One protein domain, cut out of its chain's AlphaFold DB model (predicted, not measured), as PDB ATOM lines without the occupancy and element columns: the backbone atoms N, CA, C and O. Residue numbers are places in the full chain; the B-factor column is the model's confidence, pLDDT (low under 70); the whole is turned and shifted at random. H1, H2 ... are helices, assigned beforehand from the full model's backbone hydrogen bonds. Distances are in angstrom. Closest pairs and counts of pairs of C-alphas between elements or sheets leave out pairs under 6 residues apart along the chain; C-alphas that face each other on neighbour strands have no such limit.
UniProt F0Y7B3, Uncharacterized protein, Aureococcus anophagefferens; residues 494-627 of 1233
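What this domain is: This is residues 494 to 627 of the 1233 residues of an uncharacterized protein of Aureococcus anophagefferens (UniProt F0Y7B3). The longest helix, H4, reaches out like an arm from a group of roughly aligned helices, H2, H5, H6 and H7, and crosses H2 with its later half. H6 packs side by side with H2, H5 and H7, H3 turns off the end of H2, and residues 530 to 535 stick out. The printed part has 134 residues, with seven named helices, H1 to H7 in chain order, and no named strand: all helix. It is only just compact, close to loose, with a radius of gyration of the C-alphas of 16.6 A, and flat, spanning 54 by 42 by 21 A.

Where its parts are: H4, residues 534 to 556, measures 32.0 A from C-alpha 534 at (-22.553, 36.846, -4.982) to C-alpha 556 at (8.339, 41.626, -11.970). H2 is residues 500 to 513, 19.9 A; H1 is 494 to 497; H3 is 515 to 523. H5 is residues 574 to 591, 25.9 A; H6 is 595 to 606, 17.3 A; H7 is 615 to 626, ending at (1.604, 68.162, -2.936).

How they stand to each other: H4 touches the hub, H2, about perpendicular at 79 degrees, closest at the C-alphas of Leu 549 and Ser 507, 6.0 A. H1 touches H4, closest at C-alphas 494 and 553, 5.5 A. H3 touches H2 only at the corner, closest at C-alphas 518 and 511, 5.2 A. H2 touches H6 at a shallow tilt of 11 degrees, opposite ways, closest at C-alphas 502 and 604, 6.3 A. H5 and H6, and H6 and H7, form helical hairpins, closest at C-alphas 591 and 597, 6.1 A, and 602 and 618, 5.3 A. Every O i to N i+4 pair is within hydrogen-bond range in H2, H3, H4, H6 and H7; H5 has 13 of 14, and H1 is too short for one.

The domain as a whole: C-alphas 531 and 572, the farthest apart, are 55.0 A apart. The printed part has no cut, and the link from H4 to H5 is long. Mean pLDDT of the printed part is 75.2; residues 511 to 520 and 622 to 627 are among those under 70.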
ATOM      1  N   ALA A 494       9.495  36.238  -7.433       72.44
ATOM      2  CA  ALA A 494       9.206  37.671  -7.324       72.44
ATOM      3  C   ALA A 494       8.566  38.049  -5.975       72.44
ATOM      4  O   ALA A 494       8.965  39.044  -5.374       72.44
ATOM      5  N   SER A 495       7.607  37.267  -5.466       75.94
ATOM      6  CA  SER A 495       6.915  37.581  -4.204       75.94
ATOM      7  C   SER A 495       7.674  37.190  -2.935       75.94
ATOM      8  O   SER A 495       7.315  37.692  -1.869       75.94
ATOM      9  N   ARG A 496       8.754  36.394  -3.019       80.50
ATOM     10  CA  ARG A 496       9.768  36.309  -1.947       80.50
ATOM     11  C   ARG A 496      10.598  37.596  -1.871       80.50
ATOM     12  O   ARG A 496      10.771  38.136  -0.788       80.50
ATOM     13  N   VAL A 497      11.041  38.113  -3.022       81.19
ATOM     14  CA  VAL A 497      11.945  39.277  -3.125       81.19
ATOM     15  C   VAL A 497      11.249  40.621  -2.865       81.19
ATOM     16  O   VAL A 497      11.773  41.455  -2.133       81.19
ATOM     17  N   PHE A 498      10.069  40.845  -3.450       82.56
ATOM     18  CA  PHE A 498       9.289  42.079  -3.265       82.56
ATOM     19  C   PHE A 498       8.246  41.978  -2.138       82.56
ATOM     20  O   PHE A 498       7.688  42.988  -1.718       82.56
ATOM     21  N   GLY A 499       7.957  40.767  -1.652       80.69
ATOM     22  CA  GLY A 499       6.891  40.507  -0.686       80.69
ATOM     23  C   GLY A 499       5.497  40.408  -1.323       80.69
ATOM     24  O   GLY A 499       5.106  41.198  -2.187       80.69
ATOM     25  N   LYS A 500       4.682  39.458  -0.840       77.00
ATOM     26  CA  LYS A 500       3.301  39.225  -1.321       77.00
ATOM     27  C   LYS A 500       2.411  40.483  -1.268       77.00
ATOM     28  O   LYS A 500       1.530  40.633  -2.110       77.00
ATOM     29  N   ARG A 501       2.645  41.398  -0.312       76.19
ATOM     30  CA  ARG A 501       1.900  42.670  -0.172       76.19
ATOM     31  C   ARG A 501       2.144  43.614  -1.356       76.19
ATOM     32  O   ARG A 501       1.177  44.085  -1.948       76.19
ATOM     33  N   PHE A 502       3.406  43.826  -1.737       82.00
ATOM     34  CA  PHE A 502       3.791  44.648  -2.889       82.00
ATOM     35  C   PHE A 502       3.222  44.086  -4.196       82.00
ATOM     36  O   PHE A 502       2.612  44.820  -4.968       82.00
ATOM     37  N   VAL A 503       3.358  42.772  -4.419       75.69
ATOM     38  CA  VAL A 503       2.838  42.100  -5.625       75.69
ATOM     39  C   VAL A 503       1.314  42.225  -5.726       75.69
ATOM     40  O   VAL A 503       0.798  42.533  -6.801       75.69
ATOM     41  N   ASN A 504       0.594  42.057  -4.608       76.06
ATOM     42  CA  ASN A 504      -0.855  42.262  -4.562       76.06
ATOM     43  C   ASN A 504      -1.210  43.705  -4.935       76.06
ATOM     44  O   ASN A 504      -1.926  43.921  -5.910       76.06
ATOM     45  N   TYR A 505      -0.642  44.686  -4.226       76.00
ATOM     46  CA  TYR A 505      -0.932  46.108  -4.429       76.00
ATOM     47  C   TYR A 505      -0.568  46.591  -5.842       76.00
ATOM     48  O   TYR A 505      -1.380  47.269  -6.467       76.00
ATOM     49  N   LEU A 506       0.585  46.190  -6.398       80.31
ATOM     50  CA  LEU A 506       0.960  46.500  -7.786       80.31
ATOM     51  C   LEU A 506      -0.042  45.911  -8.785       80.31
ATOM     52  O   LEU A 506      -0.396  46.571  -9.759       80.31
ATOM     53  N   SER A 507      -0.529  44.694  -8.543       73.12
ATOM     54  CA  SER A 507      -1.521  44.067  -9.420       73.12
ATOM     55  C   SER A 507      -2.848  44.827  -9.401       73.12
ATOM     56  O   SER A 507      -3.430  45.059 -10.459       73.12
ATOM     57  N   ARG A 508      -3.288  45.315  -8.231       75.50
ATOM     58  CA  ARG A 508      -4.433  46.240  -8.162       75.50
ATOM     59  C   ARG A 508      -4.132  47.556  -8.882       75.50
ATOM     60  O   ARG A 508      -4.945  48.018  -9.670       75.50
ATOM     61  N   PHE A 509      -2.949  48.133  -8.664       77.88
ATOM     62  CA  PHE A 509      -2.535  49.404  -9.268       77.88
ATOM     63  C   PHE A 509      -2.549  49.336 -10.799       77.88
ATOM     64  O   PHE A 509      -3.051  50.251 -11.446       77.88
ATOM     65  N   LEU A 510      -2.085  48.235 -11.394       75.06
ATOM     66  CA  LEU A 510      -2.202  48.013 -12.836       75.06
ATOM     67  C   LEU A 510      -3.676  47.883 -13.262       75.06
ATOM     68  O   LEU A 510      -4.084  48.525 -14.224       75.06
ATOM     69  N   LEU A 511      -4.507  47.161 -12.509       68.50
ATOM     70  CA  LEU A 511      -5.954  47.073 -12.765       68.50
ATOM     71  C   LEU A 511      -6.731  48.388 -12.548       68.50
ATOM     72  O   LEU A 511      -7.873  48.469 -12.989       68.50
ATOM     73  N   ALA A 512      -6.139  49.419 -11.938       66.50
ATOM     74  CA  ALA A 512      -6.730  50.755 -11.809       66.50
ATOM     75  C   ALA A 512      -6.164  51.763 -12.831       66.50
ATOM     76  O   ALA A 512      -6.916  52.498 -13.473       66.50
ATOM     77  N   TYR A 513      -4.840  51.802 -13.012       69.88
ATOM     78  CA  TYR A 513      -4.156  52.849 -13.782       69.88
ATOM     79  C   TYR A 513      -3.760  52.430 -15.207       69.88
ATOM     80  O   TYR A 513      -3.639  53.299 -16.071       69.88
ATOM     81  N   ASP A 514      -3.615  51.133 -15.502       69.50
ATOM     82  CA  ASP A 514      -3.257  50.648 -16.841       69.50
ATOM     83  C   ASP A 514      -4.502  50.350 -17.700       69.50
ATOM     84  O   ASP A 514      -5.385  49.572 -17.334       69.50
ATOM     85  N   GLY A 515      -4.590  50.988 -18.872       64.50
ATOM     86  CA  GLY A 515      -5.707  50.814 -19.815       64.50
ATOM     87  C   GLY A 515      -5.847  49.382 -20.361       64.50
ATOM     88  O   GLY A 515      -6.933  48.808 -20.255       64.50
ATOM     89  N   PRO A 516      -4.779  48.772 -20.916       64.44
ATOM     90  CA  PRO A 516      -4.783  47.372 -21.348       64.44
ATOM     91  C   PRO A 516      -5.211  46.383 -20.253       64.44
ATOM     92  O   PRO A 516      -6.054  45.522 -20.512       64.44
ATOM     93  N   SER A 517      -4.698  46.532 -19.028       68.00
ATOM     94  CA  SER A 517      -5.063  45.677 -17.887       68.00
ATOM     95  C   SER A 517      -6.546  45.813 -17.517       68.00
ATOM     96  O   SER A 517      -7.231  44.801 -17.347       68.00
ATOM     97  N   ARG A 518      -7.086  47.044 -17.499       69.19
ATOM     98  CA  ARG A 518      -8.531  47.286 -17.316       69.19
ATOM     99  C   ARG A 518      -9.384  46.649 -18.413       69.19
ATOM    100  O   ARG A 518     -10.404  46.042 -18.092       69.19
ATOM    101  N   ARG A 519      -8.981  46.730 -19.687       64.56
ATOM    102  CA  ARG A 519      -9.722  46.100 -20.800       64.56
ATOM    103  C   ARG A 519      -9.758  44.573 -20.687       64.56
ATOM    104  O   ARG A 519     -10.833  43.999 -20.833       64.56
ATOM    105  N   LEU A 520      -8.646  43.929 -20.323       69.19
ATOM    106  CA  LEU A 520      -8.618  42.484 -20.047       69.19
ATOM    107  C   LEU A 520      -9.563  42.103 -18.890       69.19
ATOM    108  O   LEU A 520     -10.306  41.129 -18.989       69.19
ATOM    109  N   TRP A 521      -9.580  42.889 -17.810       72.25
ATOM    110  CA  TRP A 521     -10.446  42.653 -16.646       72.25
ATOM    111  C   TRP A 521     -11.945  42.864 -16.936       72.25
ATOM    112  O   TRP A 521     -12.784  42.117 -16.413       72.25
ATOM    113  N   ARG A 522     -12.275  43.836 -17.807       69.50
ATOM    114  CA  ARG A 522     -13.620  44.040 -18.384       69.50
ATOM    115  C   ARG A 522     -14.038  42.831 -19.221       69.50
ATOM    116  O   ARG A 522     -15.056  42.224 -18.907       69.50
ATOM    117  N   GLN A 523     -13.238  42.426 -20.211       70.56
ATOM    118  CA  GLN A 523     -13.538  41.275 -21.081       70.56
ATOM    119  C   GLN A 523     -13.735  39.983 -20.274       70.56
ATOM    120  O   GLN A 523     -14.704  39.257 -20.474       70.56
ATOM    121  N   ARG A 524     -12.895  39.738 -19.261       71.19
ATOM    122  CA  ARG A 524     -13.037  38.581 -18.361       71.19
ATOM    123  C   ARG A 524     -14.291  38.607 -17.470       71.19
ATOM    124  O   ARG A 524     -14.638  37.573 -16.904       71.19
ATOM    125  N   SER A 525     -15.023  39.721 -17.372       72.31
ATOM    126  CA  SER A 525     -16.357  39.728 -16.740       72.31
ATOM    127  C   SER A 525     -17.415  38.984 -17.569       72.31
ATOM    128  O   SER A 525     -18.426  38.532 -17.024       72.31
ATOM    129  N   GLU A 526     -17.180  38.804 -18.874       76.12
ATOM    130  CA  GLU A 526     -18.094  38.088 -19.765       76.12
ATOM    131  C   GLU A 526     -18.139  36.584 -19.465       76.12
ATOM    132  O   GLU A 526     -19.198  35.968 -19.616       76.12
ATOM    133  N   GLU A 527     -17.046  36.031 -18.921       79.00
ATOM    134  CA  GLU A 527     -16.951  34.656 -18.404       79.00
ATOM    135  C   GLU A 527     -17.931  34.372 -17.251       79.00
ATOM    136  O   GLU A 527     -18.223  33.209 -16.982       79.00
ATOM    137  N   ILE A 528     -18.406  35.405 -16.540       79.31
ATOM    138  CA  ILE A 528     -19.208  35.283 -15.314       79.31
ATOM    139  C   ILE A 528     -20.704  35.304 -15.675       79.31
ATOM    140  O   ILE A 528     -21.216  36.368 -16.040       79.31
ATOM    141  N   PRO A 529     -21.449  34.185 -15.576       84.38
ATOM    142  CA  PRO A 529     -22.869  34.144 -15.920       84.38
ATOM    143  C   PRO A 529     -23.721  35.015 -14.991       84.38
ATOM    144  O   PRO A 529     -23.577  34.960 -13.772       84.38
ATOM    145  N   LEU A 530     -24.695  35.738 -15.554       81.31
ATOM    146  CA  LEU A 530     -25.571  36.648 -14.793       81.31
ATOM    147  C   LEU A 530     -26.388  35.965 -13.681       81.31
ATOM    148  O   LEU A 530     -26.786  36.617 -12.725       81.31
ATOM    149  N   ARG A 531     -26.607  34.648 -13.794       83.38
ATOM    150  CA  ARG A 531     -27.359  33.810 -12.841       83.38
ATOM    151  C   ARG A 531     -26.558  33.325 -11.620       83.38
ATOM    152  O   ARG A 531     -27.037  32.446 -10.908       83.38
ATOM    153  N   TRP A 532     -25.314  33.768 -11.440       80.62
ATOM    154  CA  TRP A 532     -24.469  33.333 -10.323       80.62
ATOM    155  C   TRP A 532     -24.685  34.172  -9.064       80.62
ATOM    156  O   TRP A 532     -24.850  35.390  -9.124       80.62
ATOM    157  N   THR A 533     -24.641  33.508  -7.909       78.94
ATOM    158  CA  THR A 533     -24.773  34.162  -6.600       78.94
ATOM    159  C   THR A 533     -23.531  34.989  -6.267       78.94
ATOM    160  O   THR A 533     -22.449  34.755  -6.811       78.94
ATOM    161  N   ALA A 534     -23.649  35.940  -5.334       69.81
ATOM    162  CA  ALA A 534     -22.553  36.846  -4.982       69.81
ATOM    163  C   ALA A 534     -21.252  36.107  -4.603       69.81
ATOM    164  O   ALA A 534     -20.178  36.497  -5.053       69.81
ATOM    165  N   GLY A 535     -21.344  34.991  -3.866       63.44
ATOM    166  CA  GLY A 535     -20.187  34.154  -3.520       63.44
ATOM    167  C   GLY A 535     -19.562  33.410  -4.712       63.44
ATOM    168  O   GLY A 535     -18.346  33.237  -4.756       63.44
ATOM    169  N   GLN A 536     -20.357  33.012  -5.712       74.75
ATOM    170  CA  GLN A 536     -19.844  32.409  -6.952       74.75
ATOM    171  C   GLN A 536     -19.118  33.448  -7.821       74.75
ATOM    172  O   GLN A 536     -18.040  33.170  -8.346       74.75
ATOM    173  N   VAL A 537     -19.681  34.659  -7.926       68.94
ATOM    174  CA  VAL A 537     -19.052  35.800  -8.613       68.94
ATOM    175  C   VAL A 537     -17.740  36.189  -7.923       68.94
ATOM    176  O   VAL A 537     -16.722  36.326  -8.601       68.94
ATOM    177  N   ALA A 538     -17.738  36.298  -6.589       66.50
ATOM    178  CA  ALA A 538     -16.544  36.598  -5.799       66.50
ATOM    179  C   ALA A 538     -15.434  35.560  -6.029       66.50
ATOM    180  O   ALA A 538     -14.349  35.933  -6.471       66.50
ATOM    181  N   LYS A 539     -15.728  34.260  -5.868       68.25
ATOM    182  CA  LYS A 539     -14.743  33.187  -6.081       68.25
ATOM    183  C   LYS A 539     -14.143  33.201  -7.491       68.25
ATOM    184  O   LYS A 539     -12.934  33.056  -7.643       68.25
ATOM    185  N   LYS A 540     -14.948  33.416  -8.539       74.62
ATOM    186  CA  LYS A 540     -14.416  33.496  -9.914       74.62
ATOM    187  C   LYS A 540     -13.578  34.761 -10.145       74.62
ATOM    188  O   LYS A 540     -12.622  34.715 -10.917       74.62
ATOM    189  N   ARG A 541     -13.875  35.875  -9.465       72.56
ATOM    190  CA  ARG A 541     -13.005  37.064  -9.476       72.56
ATOM    191  C   ARG A 541     -11.708  36.855  -8.693       72.56
ATOM    192  O   ARG A 541     -10.676  37.341  -9.144       72.56
ATOM    193  N   GLU A 542     -11.720  36.095  -7.600       68.12
ATOM    194  CA  GLU A 542     -10.505  35.673  -6.887       68.12
ATOM    195  C   GLU A 542      -9.620  34.781  -7.771       68.12
ATOM    196  O   GLU A 542      -8.424  35.042  -7.890       68.12
ATOM    197  N   GLU A 543     -10.204  33.801  -8.471       68.75
ATOM    198  CA  GLU A 543      -9.508  32.967  -9.466       68.75
ATOM    199  C   GLU A 543      -8.883  33.822 -10.587       68.75
ATOM    200  O   GLU A 543      -7.682  33.728 -10.849       68.75
ATOM    201  N   GLN A 544      -9.664  34.722 -11.201       69.44
ATOM    202  CA  GLN A 544      -9.175  35.629 -12.250       69.44
ATOM    203  C   GLN A 544      -8.099  36.610 -11.749       69.44
ATOM    204  O   GLN A 544      -7.189  36.949 -12.509       69.44
ATOM    205  N   PHE A 545      -8.173  37.064 -10.492       74.88
ATOM    206  CA  PHE A 545      -7.137  37.902  -9.883       74.88
ATOM    207  C   PHE A 545      -5.870  37.097  -9.571       74.88
ATOM    208  O   PHE A 545      -4.775  37.610  -9.780       74.88
ATOM    209  N   GLY A 546      -5.996  35.832  -9.161       66.81
ATOM    210  CA  GLY A 546      -4.878  34.898  -8.997       66.81
ATOM    211  C   GLY A 546      -4.097  34.676 -10.294       66.81
ATOM    212  O   GLY A 546      -2.871  34.786 -10.304       66.81
ATOM    213  N   GLU A 547      -4.794  34.455 -11.412       69.12
ATOM    214  CA  GLU A 547      -4.163  34.380 -12.737       69.12
ATOM    215  C   GLU A 547      -3.431  35.683 -13.111       69.12
ATOM    216  O   GLU A 547      -2.308  35.649 -13.618       69.12
ATOM    217  N   PHE A 548      -4.042  36.843 -12.837       71.06
ATOM    218  CA  PHE A 548      -3.430  38.143 -13.119       71.06
ATOM    219  C   PHE A 548      -2.196  38.410 -12.235       71.06
ATOM    220  O   PHE A 548      -1.165  38.847 -12.745       71.06
ATOM    221  N   LEU A 549      -2.258  38.069 -10.941       71.50
ATOM    222  CA  LEU A 549      -1.139  38.140  -9.991       71.50
ATOM    223  C   LEU A 549       0.081  37.354 -10.483       71.50
ATOM    224  O   LEU A 549       1.188  37.888 -10.484       71.50
ATOM    225  N   LEU A 550      -0.115  36.114 -10.946       67.62
ATOM    226  CA  LEU A 550       0.962  35.280 -11.495       67.62
ATOM    227  C   LEU A 550       1.597  35.909 -12.746       67.62
ATOM    228  O   LEU A 550       2.812  35.833 -12.938       67.62
ATOM    229  N   SER A 551       0.796  36.586 -13.572       69.81
ATOM    230  CA  SER A 551       1.289  37.336 -14.732       69.81
ATOM    231  C   SER A 551       2.127  38.562 -14.326       69.81
ATOM    232  O   SER A 551       3.183  38.824 -14.909       69.81
ATOM    233  N   VAL A 552       1.713  39.275 -13.272       75.88
ATOM    234  CA  VAL A 552       2.472  40.399 -12.698       75.88
ATOM    235  C   VAL A 552       3.760  39.921 -12.013       75.88
ATOM    236  O   VAL A 552       4.788  40.577 -12.171       75.88
ATOM    237  N   GLU A 553       3.766  38.768 -11.333       74.75
ATOM    238  CA  GLU A 553       5.001  38.150 -10.816       74.75
ATOM    239  C   GLU A 553       6.005  37.846 -11.935       74.75
ATOM    240  O   GLU A 553       7.179  38.205 -11.820       74.75
ATOM    241  N   ALA A 554       5.548  37.242 -13.037       70.94
ATOM    242  CA  ALA A 554       6.402  36.946 -14.186       70.94
ATOM    243  C   ALA A 554       7.015  38.224 -14.792       70.94
ATOM    244  O   ALA A 554       8.209  38.253 -15.099       70.94
ATOM    245  N   GLY A 555       6.231  39.306 -14.900       73.69
ATOM    246  CA  GLY A 555       6.722  40.621 -15.326       73.69
ATOM    247  C   GLY A 555       7.703  41.263 -14.336       73.69
ATOM    248  O   GLY A 555       8.706  41.856 -14.748       73.69
ATOM    249  N   LEU A 556       7.466  41.110 -13.029       82.94
ATOM    250  CA  LEU A 556       8.339  41.626 -11.970       82.94
ATOM    251  C   LEU A 556       9.727  40.984 -11.966       82.94
ATOM    252  O   LEU A 556      10.683  41.647 -11.567       82.94
ATOM    253  N   CYS A 557       9.887  39.745 -12.435       76.75
ATOM    254  CA  CYS A 557      11.197  39.091 -12.433       76.75
ATOM    255  C   CYS A 557      12.246  39.764 -13.337       76.75
ATOM    256  O   CYS A 557      13.436  39.635 -13.064       76.75
ATOM    257  N   GLY A 558      11.847  40.567 -14.334       75.31
ATOM    258  CA  GLY A 558      12.784  41.440 -15.060       75.31
ATOM    259  C   GLY A 558      13.401  42.545 -14.183       75.31
ATOM    260  O   GLY A 558      14.482  43.061 -14.489       75.31
ATOM    261  N   TYR A 559      12.742  42.876 -13.070       83.25
ATOM    262  CA  TYR A 559      13.118  43.895 -12.087       83.25
ATOM    263  C   TYR A 559      13.544  43.302 -10.742       83.25
ATOM    264  O   TYR A 559      13.981  44.052  -9.874       83.25
ATOM    265  N   ALA A 560      13.440  41.985 -10.552       82.38
ATOM    266  CA  ALA A 560      13.921  41.336  -9.343       82.38
ATOM    267  C   ALA A 560      15.456  41.481  -9.256       82.38
ATOM    268  O   ALA A 560      16.157  41.134 -10.215       82.38
ATOM    269  N   PRO A 561      16.010  42.013  -8.151       82.88
ATOM    270  CA  PRO A 561      17.441  41.912  -7.881       82.88
ATOM    271  C   PRO A 561      17.879  40.442  -7.710       82.88
ATOM    272  O   PRO A 561      17.040  39.579  -7.433       82.88
ATOM    273  N   PRO A 562      19.183  40.135  -7.848       79.88
ATOM    274  CA  PRO A 562      19.718  38.818  -7.511       79.88
ATOM    275  C   PRO A 562      19.378  38.441  -6.064       79.88
ATOM    276  O   PRO A 562      19.542  39.253  -5.154       79.88
ATOM    277  N   SER A 563      18.912  37.209  -5.865       77.50
ATOM    278  CA  SER A 563      18.518  36.671  -4.563       77.50
ATOM    279  C   SER A 563      19.026  35.245  -4.386       77.50
ATOM    280  O   SER A 563      19.189  34.527  -5.380       77.50
ATOM    281  N   ASP A 564      19.160  34.814  -3.133       78.00
ATOM    282  CA  ASP A 564      19.239  33.388  -2.802       78.00
ATOM    283  C   ASP A 564      17.894  32.672  -3.068       78.00
ATOM    284  O   ASP A 564      16.905  33.285  -3.503       78.00
ATOM    285  N   ASP A 565      17.846  31.361  -2.821       68.69
ATOM    286  CA  ASP A 565      16.635  30.552  -3.005       68.69
ATOM    287  C   ASP A 565      15.548  30.834  -1.954       68.69
ATOM    288  O   ASP A 565      14.359  30.649  -2.230       68.69
ATOM    289  N   ALA A 566      15.910  31.360  -0.780       69.56
ATOM    290  CA  ALA A 566      14.944  31.881   0.190       69.56
ATOM    291  C   ALA A 566      14.331  33.226  -0.261       69.56
ATOM    292  O   ALA A 566      13.275  33.621   0.236       69.56
ATOM    293  N   GLY A 567      14.945  33.901  -1.239       71.12
ATOM    294  CA  GLY A 567      14.559  35.218  -1.744       71.12
ATOM    295  C   GLY A 567      15.184  36.387  -0.984       71.12
ATOM    296  O   GLY A 567      14.760  37.525  -1.182       71.12
ATOM    297  N   ARG A 568      16.191  36.133  -0.138       79.19
ATOM    298  CA  ARG A 568      16.993  37.183   0.500       79.19
ATOM    299  C   ARG A 568      17.867  37.851  -0.556       79.19
ATOM    300  O   ARG A 568      18.402  37.189  -1.445       79.19
ATOM    301  N   VAL A 569      18.014  39.164  -0.442       82.56
ATOM    302  CA  VAL A 569      18.745  40.013  -1.387       82.56
ATOM    303  C   VAL A 569      19.873  40.702  -0.639       82.56
ATOM    304  O   VAL A 569      19.650  41.243   0.445       82.56
ATOM    305  N   ASP A 570      21.066  40.736  -1.231       81.56
ATOM    306  CA  ASP A 570      22.108  41.640  -0.757       81.56
ATOM    307  C   ASP A 570      21.752  43.085  -1.141       81.56
ATOM    308  O   ASP A 570      21.966  43.533  -2.270       81.56
ATOM    309  N   TRP A 571      21.197  43.828  -0.185       80.19
ATOM    310  CA  TRP A 571      20.918  45.250  -0.359       80.19
ATOM    311  C   TRP A 571      22.177  46.126  -0.260       80.19
ATOM    312  O   TRP A 571      22.097  47.309  -0.599       80.19
ATOM    313  N   ALA A 572      23.351  45.613   0.133       76.25
ATOM    314  CA  ALA A 572      24.605  46.359   0.002       76.25
ATOM    315  C   ALA A 572      24.986  46.542  -1.480       76.25
ATOM    316  O   ALA A 572      25.407  47.637  -1.864       76.25
ATOM    317  N   ALA A 573      24.744  45.532  -2.325       77.88
ATOM    318  CA  ALA A 573      25.008  45.578  -3.762       77.88
ATOM    319  C   ALA A 573      24.312  46.769  -4.474       77.88
ATOM    320  O   ALA A 573      23.076  46.858  -4.508       77.88
ATOM    321  N   PRO A 574      25.065  47.663  -5.155       75.06
ATOM    322  CA  PRO A 574      24.484  48.789  -5.898       75.06
ATOM    323  C   PRO A 574      23.513  48.360  -7.010       75.06
ATOM    324  O   PRO A 574      22.537  49.060  -7.295       75.06
ATOM    325  N   THR A 575      23.760  47.195  -7.613       77.50
ATOM    326  CA  THR A 575      22.937  46.580  -8.665       77.50
ATOM    327  C   THR A 575      21.543  46.196  -8.171       77.50
ATOM    328  O   THR A 575      20.572  46.376  -8.910       77.50
ATOM    329  N   ALA A 576      21.412  45.745  -6.918       78.12
ATOM    330  CA  ALA A 576      20.127  45.361  -6.343       78.12
ATOM    331  C   ALA A 576      19.192  46.573  -6.197       78.12
ATOM    332  O   ALA A 576      18.066  46.574  -6.700       78.12
ATOM    333  N   ARG A 577      19.694  47.672  -5.613       81.31
ATOM    334  CA  ARG A 577      18.921  48.923  -5.491       81.31
ATOM    335  C   ARG A 577      18.655  49.579  -6.850       81.31
ATOM    336  O   ARG A 577      17.610  50.203  -7.031       81.31
ATOM    337  N   ALA A 578      19.562  49.439  -7.823       83.94
ATOM    338  CA  ALA A 578      19.357  49.961  -9.178       83.94
ATOM    339  C   ALA A 578      18.138  49.327  -9.872       83.94
ATOM    340  O   ALA A 578      17.354  50.045 -10.492       83.94
ATOM    341  N   LYS A 579      17.928  48.014  -9.705       84.12
ATOM    342  CA  LYS A 579      16.761  47.289 -10.234       84.12
ATOM    343  C   LYS A 579      15.426  47.796  -9.665       84.12
ATOM    344  O   LYS A 579      14.507  48.077 -10.435       84.12
ATOM    345  N   VAL A 580      15.342  48.024  -8.352       86.88
ATOM    346  CA  VAL A 580      14.136  48.595  -7.713       86.88
ATOM    347  C   VAL A 580      13.870  50.029  -8.199       86.88
ATOM    348  O   VAL A 580      12.735  50.372  -8.538       86.88
ATOM    349  N   ARG A 581      14.915  50.861  -8.332       86.50
ATOM    350  CA  ARG A 581      14.795  52.217  -8.906       86.50
ATOM    351  C   ARG A 581      14.384  52.210 -10.383       86.50
ATOM    352  O   ARG A 581      13.679  53.124 -10.804       86.50
ATOM    353  N   GLN A 582      14.787  51.202 -11.161       86.88
ATOM    354  CA  GLN A 582      14.360  51.038 -12.555       86.88
ATOM    355  C   GLN A 582      12.839  50.828 -12.637       86.88
ATOM    356  O   GLN A 582      12.174  51.514 -13.414       86.88
ATOM    357  N   LEU A 583      12.282  49.955 -11.787       88.12
ATOM    358  CA  LEU A 583      10.835  49.743 -11.682       88.12
ATOM    359  C   LEU A 583      10.105  51.018 -11.224       88.12
ATOM    360  O   LEU A 583       9.120  51.414 -11.845       88.12
ATOM    361  N   PHE A 584      10.620  51.704 -10.194       88.81
ATOM    362  CA  PHE A 584      10.064  52.983  -9.725       88.81
ATOM    363  C   PHE A 584      10.026  54.028 -10.846       88.81
ATOM    364  O   PHE A 584       9.002  54.677 -11.068       88.81
ATOM    365  N   SER A 585      11.130  54.181 -11.585       85.38
ATOM    366  CA  SER A 585      11.212  55.159 -12.667       85.38
ATOM    367  C   SER A 585      10.276  54.824 -13.825       85.38
ATOM    368  O   SER A 585       9.709  55.756 -14.387       85.38
ATOM    369  N   LEU A 586      10.079  53.541 -14.152       85.75
ATOM    370  CA  LEU A 586       9.151  53.093 -15.196       85.75
ATOM    371  C   LEU A 586       7.688  53.356 -14.820       85.75
ATOM    372  O   LEU A 586       6.927  53.875 -15.635       85.75
ATOM    373  N   LEU A 587       7.290  53.029 -13.587       86.19
ATOM    374  CA  LEU A 587       5.930  53.299 -13.110       86.19
ATOM    375  C   LEU A 587       5.674  54.815 -13.053       86.19
ATOM    376  O   LEU A 587       4.644  55.288 -13.536       86.19
ATOM    377  N   ARG A 588       6.655  55.594 -12.576       85.12
ATOM    378  CA  ARG A 588       6.601  57.063 -12.589       85.12
ATOM    379  C   ARG A 588       6.523  57.641 -14.006       85.12
ATOM    380  O   ARG A 588       5.749  58.563 -14.210       85.12
ATOM    381  N   SER A 589       7.285  57.132 -14.976       81.69
ATOM    382  CA  SER A 589       7.292  57.672 -16.347       81.69
ATOM    383  C   SER A 589       6.078  57.273 -17.189       81.69
ATOM    384  O   SER A 589       5.897  57.831 -18.262       81.69
ATOM    385  N   ARG A 590       5.294  56.279 -16.750       78.81
ATOM    386  CA  ARG A 590       4.122  55.764 -17.481       78.81
ATOM    387  C   ARG A 590       2.783  56.197 -16.880       78.81
ATOM    388  O   ARG A 590       1.799  56.266 -17.604       78.81
ATOM    389  N   TYR A 591       2.737  56.455 -15.572       80.19
ATOM    390  CA  TYR A 591       1.498  56.808 -14.865       80.19
ATOM    391  C   TYR A 591       1.603  58.108 -14.052       80.19
ATOM    392  O   TYR A 591       0.583  58.639 -13.617       80.19
ATOM    393  N   GLY A 592       2.815  58.631 -13.832       68.75
ATOM    394  CA  GLY A 592       3.092  59.735 -12.907       68.75
ATOM    395  C   GLY A 592       2.639  61.125 -13.357       68.75
ATOM    396  O   GLY A 592       2.843  62.076 -12.603       68.75
ATOM    397  N   ASP A 593       2.010  61.259 -14.525       69.69
ATOM    398  CA  ASP A 593       1.353  62.503 -14.944       69.69
ATOM    399  C   ASP A 593       0.096  62.782 -14.101       69.69
ATOM    400  O   ASP A 593      -0.213  63.934 -13.795       69.69
ATOM    401  N   ARG A 594      -0.596  61.728 -13.640       64.50
ATOM    402  CA  ARG A 594      -1.774  61.847 -12.765       64.50
ATOM    403  C   ARG A 594      -1.345  62.052 -11.302       64.50
ATOM    404  O   ARG A 594      -0.520  61.278 -10.808       64.50
ATOM    405  N   PRO A 595      -1.907  63.033 -10.567       59.53
ATOM    406  CA  PRO A 595      -1.503  63.318  -9.187       59.53
ATOM    407  C   PRO A 595      -1.769  62.142  -8.236       59.53
ATOM    408  O   PRO A 595      -0.921  61.823  -7.404       59.53
ATOM    409  N   ASP A 596      -2.882  61.428  -8.407       61.84
ATOM    410  CA  ASP A 596      -3.226  60.280  -7.558       61.84
ATOM    411  C   ASP A 596      -2.287  59.096  -7.794       61.84
ATOM    412  O   ASP A 596      -1.842  58.449  -6.846       61.84
ATOM    413  N   ALA A 597      -1.892  58.865  -9.050       68.12
ATOM    414  CA  ALA A 597      -0.933  57.824  -9.399       68.12
ATOM    415  C   ALA A 597       0.435  58.067  -8.739       68.12
ATOM    416  O   ALA A 597       1.050  57.110  -8.274       68.12
ATOM    417  N   LYS A 598       0.889  59.328  -8.610       71.94
ATOM    418  CA  LYS A 598       2.104  59.670  -7.838       71.94
ATOM    419  C   LYS A 598       1.997  59.191  -6.384       71.94
ATOM    420  O   LYS A 598       2.938  58.577  -5.880       71.94
ATOM    421  N   ARG A 599       0.848  59.423  -5.733       69.75
ATOM    422  CA  ARG A 599       0.577  58.994  -4.347       69.75
ATOM    423  C   ARG A 599       0.486  57.469  -4.219       69.75
ATOM    424  O   ARG A 599       1.125  56.904  -3.339       69.75
ATOM    425  N   GLN A 600      -0.232  56.787  -5.114       74.44
ATOM    426  CA  GLN A 600      -0.323  55.317  -5.087       74.44
ATOM    427  C   GLN A 600       1.032  54.645  -5.410       74.44
ATOM    428  O   GLN A 600       1.349  53.608  -4.837       74.44
ATOM    429  N   ILE A 601       1.878  55.248  -6.261       81.31
ATOM    430  CA  ILE A 601       3.263  54.792  -6.484       81.31
ATOM    431  C   ILE A 601       4.114  54.989  -5.222       81.31
ATOM    432  O   ILE A 601       4.864  54.085  -4.864       81.31
ATOM    433  N   ALA A 602       3.998  56.122  -4.520       77.12
ATOM    434  CA  ALA A 602       4.687  56.316  -3.242       77.12
ATOM    435  C   ALA A 602       4.303  55.219  -2.230       77.12
ATOM    436  O   ALA A 602       5.181  54.519  -1.727       77.12
ATOM    437  N   LEU A 603       2.999  55.004  -2.020       77.81
ATOM    438  CA  LEU A 603       2.466  53.972  -1.122       77.81
ATOM    439  C   LEU A 603       2.923  52.557  -1.508       77.81
ATOM    440  O   LEU A 603       3.370  51.816  -0.636       77.81
ATOM    441  N   LEU A 604       2.887  52.199  -2.799       80.75
ATOM    442  CA  LEU A 604       3.368  50.904  -3.298       80.75
ATOM    443  C   LEU A 604       4.809  50.619  -2.852       80.75
ATOM    444  O   LEU A 604       5.091  49.527  -2.365       80.75
ATOM    445  N   PHE A 605       5.728  51.576  -3.001       85.00
ATOM    446  CA  PHE A 605       7.135  51.351  -2.649       85.00
ATOM    447  C   PHE A 605       7.414  51.435  -1.141       85.00
ATOM    448  O   PHE A 605       8.397  50.845  -0.697       85.00
ATOM    449  N   CYS A 606       6.528  52.044  -0.345       80.25
ATOM    450  CA  CYS A 606       6.548  51.925   1.119       80.25
ATOM    451  C   CYS A 606       6.177  50.512   1.626       80.25
ATOM    452  O   CYS A 606       6.424  50.210   2.789       80.25
ATOM    453  N   LEU A 607       5.616  49.629   0.782       78.75
ATOM    454  CA  LEU A 607       5.335  48.224   1.136       78.75
ATOM    455  C   LEU A 607       6.563  47.298   1.034       78.75
ATOM    456  O   LEU A 607       6.447  46.107   1.333       78.75
ATOM    457  N   LEU A 608       7.714  47.811   0.588       82.25
ATOM    458  CA  LEU A 608       8.983  47.080   0.556       82.25
ATOM    459  C   LEU A 608       9.697  47.135   1.916       82.25
ATOM    460  O   LEU A 608       9.489  48.066   2.694       82.25
ATOM    461  N   ALA A 609      10.589  46.173   2.170       78.12
ATOM    462  CA  ALA A 609      11.488  46.207   3.325       78.12
ATOM    463  C   ALA A 609      12.344  47.499   3.325       78.12
ATOM    464  O   ALA A 609      12.722  47.943   2.234       78.12
ATOM    465  N   PRO A 610      12.649  48.117   4.485       76.75
ATOM    466  CA  PRO A 610      13.273  49.447   4.563       76.75
ATOM    467  C   PRO A 610      14.556  49.606   3.734       76.75
ATOM    468  O   PRO A 610      14.772  50.641   3.106       76.75
ATOM    469  N   GLU A 611      15.373  48.557   3.655       77.75
ATOM    470  CA  GLU A 611      16.654  48.509   2.935       77.75
ATOM    471  C   GLU A 611      16.481  48.576   1.406       77.75
ATOM    472  O   GLU A 611      17.389  48.997   0.677       77.75
ATOM    473  N   ALA A 612      15.305  48.170   0.922       77.62
ATOM    474  CA  ALA A 612      14.912  48.167  -0.481       77.62
ATOM    475  C   ALA A 612      14.200  49.461  -0.912       77.62
ATOM    476  O   ALA A 612      14.069  49.714  -2.116       77.62
ATOM    477  N   GLN A 613      13.714  50.274   0.034       81.88
ATOM    478  CA  GLN A 613      12.884  51.436  -0.278       81.88
ATOM    479  C   GLN A 613      13.687  52.524  -1.018       81.88
ATOM    480  O   GLN A 613      14.759  52.943  -0.572       81.88
ATOM    481  N   PRO A 614      13.183  53.060  -2.146       80.81
ATOM    482  CA  PRO A 614      13.792  54.200  -2.821       80.81
ATOM    483  C   PRO A 614      13.387  55.519  -2.131       80.81
ATOM    484  O   PRO A 614      12.833  56.408  -2.776       80.81
ATOM    485  N   THR A 615      13.659  55.659  -0.827       76.75
ATOM    486  CA  THR A 615      13.123  56.707   0.074       76.75
ATOM    487  C   THR A 615      13.252  58.123  -0.485       76.75
ATOM    488  O   THR A 615      12.281  58.874  -0.504       76.75
ATOM    489  N   ARG A 616      14.418  58.472  -1.047       70.06
ATOM    490  CA  ARG A 616      14.624  59.767  -1.717       70.06
ATOM    491  C   ARG A 616      13.681  59.965  -2.911       70.06
ATOM    492  O   ARG A 616      13.110  61.034  -3.059       70.06
ATOM    493  N   SER A 617      13.500  58.952  -3.756       77.12
ATOM    494  CA  SER A 617      12.610  59.040  -4.922       77.12
ATOM    495  C   SER A 617      11.127  59.046  -4.533       77.12
ATOM    496  O   SER A 617      10.324  59.634  -5.256       77.12
ATOM    497  N   ILE A 618      10.772  58.449  -3.389       74.69
ATOM    498  CA  ILE A 618       9.448  58.574  -2.764       74.69
ATOM    499  C   ILE A 618       9.235  60.023  -2.295       74.69
ATOM    500  O   ILE A 618       8.271  60.656  -2.718       74.69
ATOM    501  N   ALA A 619      10.164  60.603  -1.532       68.94
ATOM    502  CA  ALA A 619      10.083  62.008  -1.125       68.94
ATOM    503  C   ALA A 619      10.012  62.965  -2.339       68.94
ATOM    504  O   ALA A 619       9.171  63.860  -2.377       68.94
ATOM    505  N   GLU A 620      10.803  62.713  -3.392       72.31
ATOM    506  CA  GLU A 620      10.745  63.443  -4.670       72.31
ATOM    507  C   GLU A 620       9.397  63.313  -5.407       72.31
ATOM    508  O   GLU A 620       9.026  64.246  -6.121       72.31
ATOM    509  N   ILE A 621       8.671  62.188  -5.305       72.81
ATOM    510  CA  ILE A 621       7.373  62.022  -5.992       72.81
ATOM    511  C   ILE A 621       6.207  62.595  -5.178       72.81
ATOM    512  O   ILE A 621       5.295  63.164  -5.775       72.81
ATOM    513  N   VAL A 622       6.266  62.517  -3.842       69.06
ATOM    514  CA  VAL A 622       5.269  63.118  -2.938       69.06
ATOM    515  C   VAL A 622       5.393  64.646  -2.942       69.06
ATOM    516  O   VAL A 622       4.391  65.332  -3.127       69.06
ATOM    517  N   ALA A 623       6.612  65.197  -2.900       67.19
ATOM    518  CA  ALA A 623       6.844  66.632  -3.106       67.19
ATOM    519  C   ALA A 623       6.254  67.136  -4.441       67.19
ATOM    520  O   ALA A 623       5.586  68.164  -4.472       67.19
ATOM    521  N   LYS A 624       6.403  66.364  -5.533       66.94
ATOM    522  CA  LYS A 624       5.799  66.648  -6.857       66.94
ATOM    523  C   LYS A 624       4.296  66.363  -6.954       66.94
ATOM    524  O   LYS A 624       3.730  66.517  -8.043       66.94
ATOM    525  N   ALA A 625       3.665  65.883  -5.887       63.53
ATOM    526  CA  ALA A 625       2.226  65.652  -5.807       63.53
ATOM    527  C   ALA A 625       1.518  66.691  -4.924       63.53
ATOM    528  O   ALA A 625       0.350  66.972  -5.176       63.53
ATOM    529  N   GLU A 626       2.209  67.259  -3.927       64.12
ATOM    530  CA  GLU A 626       1.604  68.162  -2.936       64.12
ATOM    531  C   GLU A 626       2.084  69.623  -3.039       64.12
ATOM    532  O   GLU A 626       1.306  70.519  -2.724       64.12
ATOM    533  N   ASP A 627       3.338  69.861  -3.456       65.69
ATOM    534  CA  ASP A 627       3.988  71.179  -3.633       65.69
ATOM    535  C   ASP A 627       3.682  72.221  -2.531       65.69
ATOM    536  O   ASP A 627       3.344  73.381  -2.784       65.69
TER     537      ASP A 627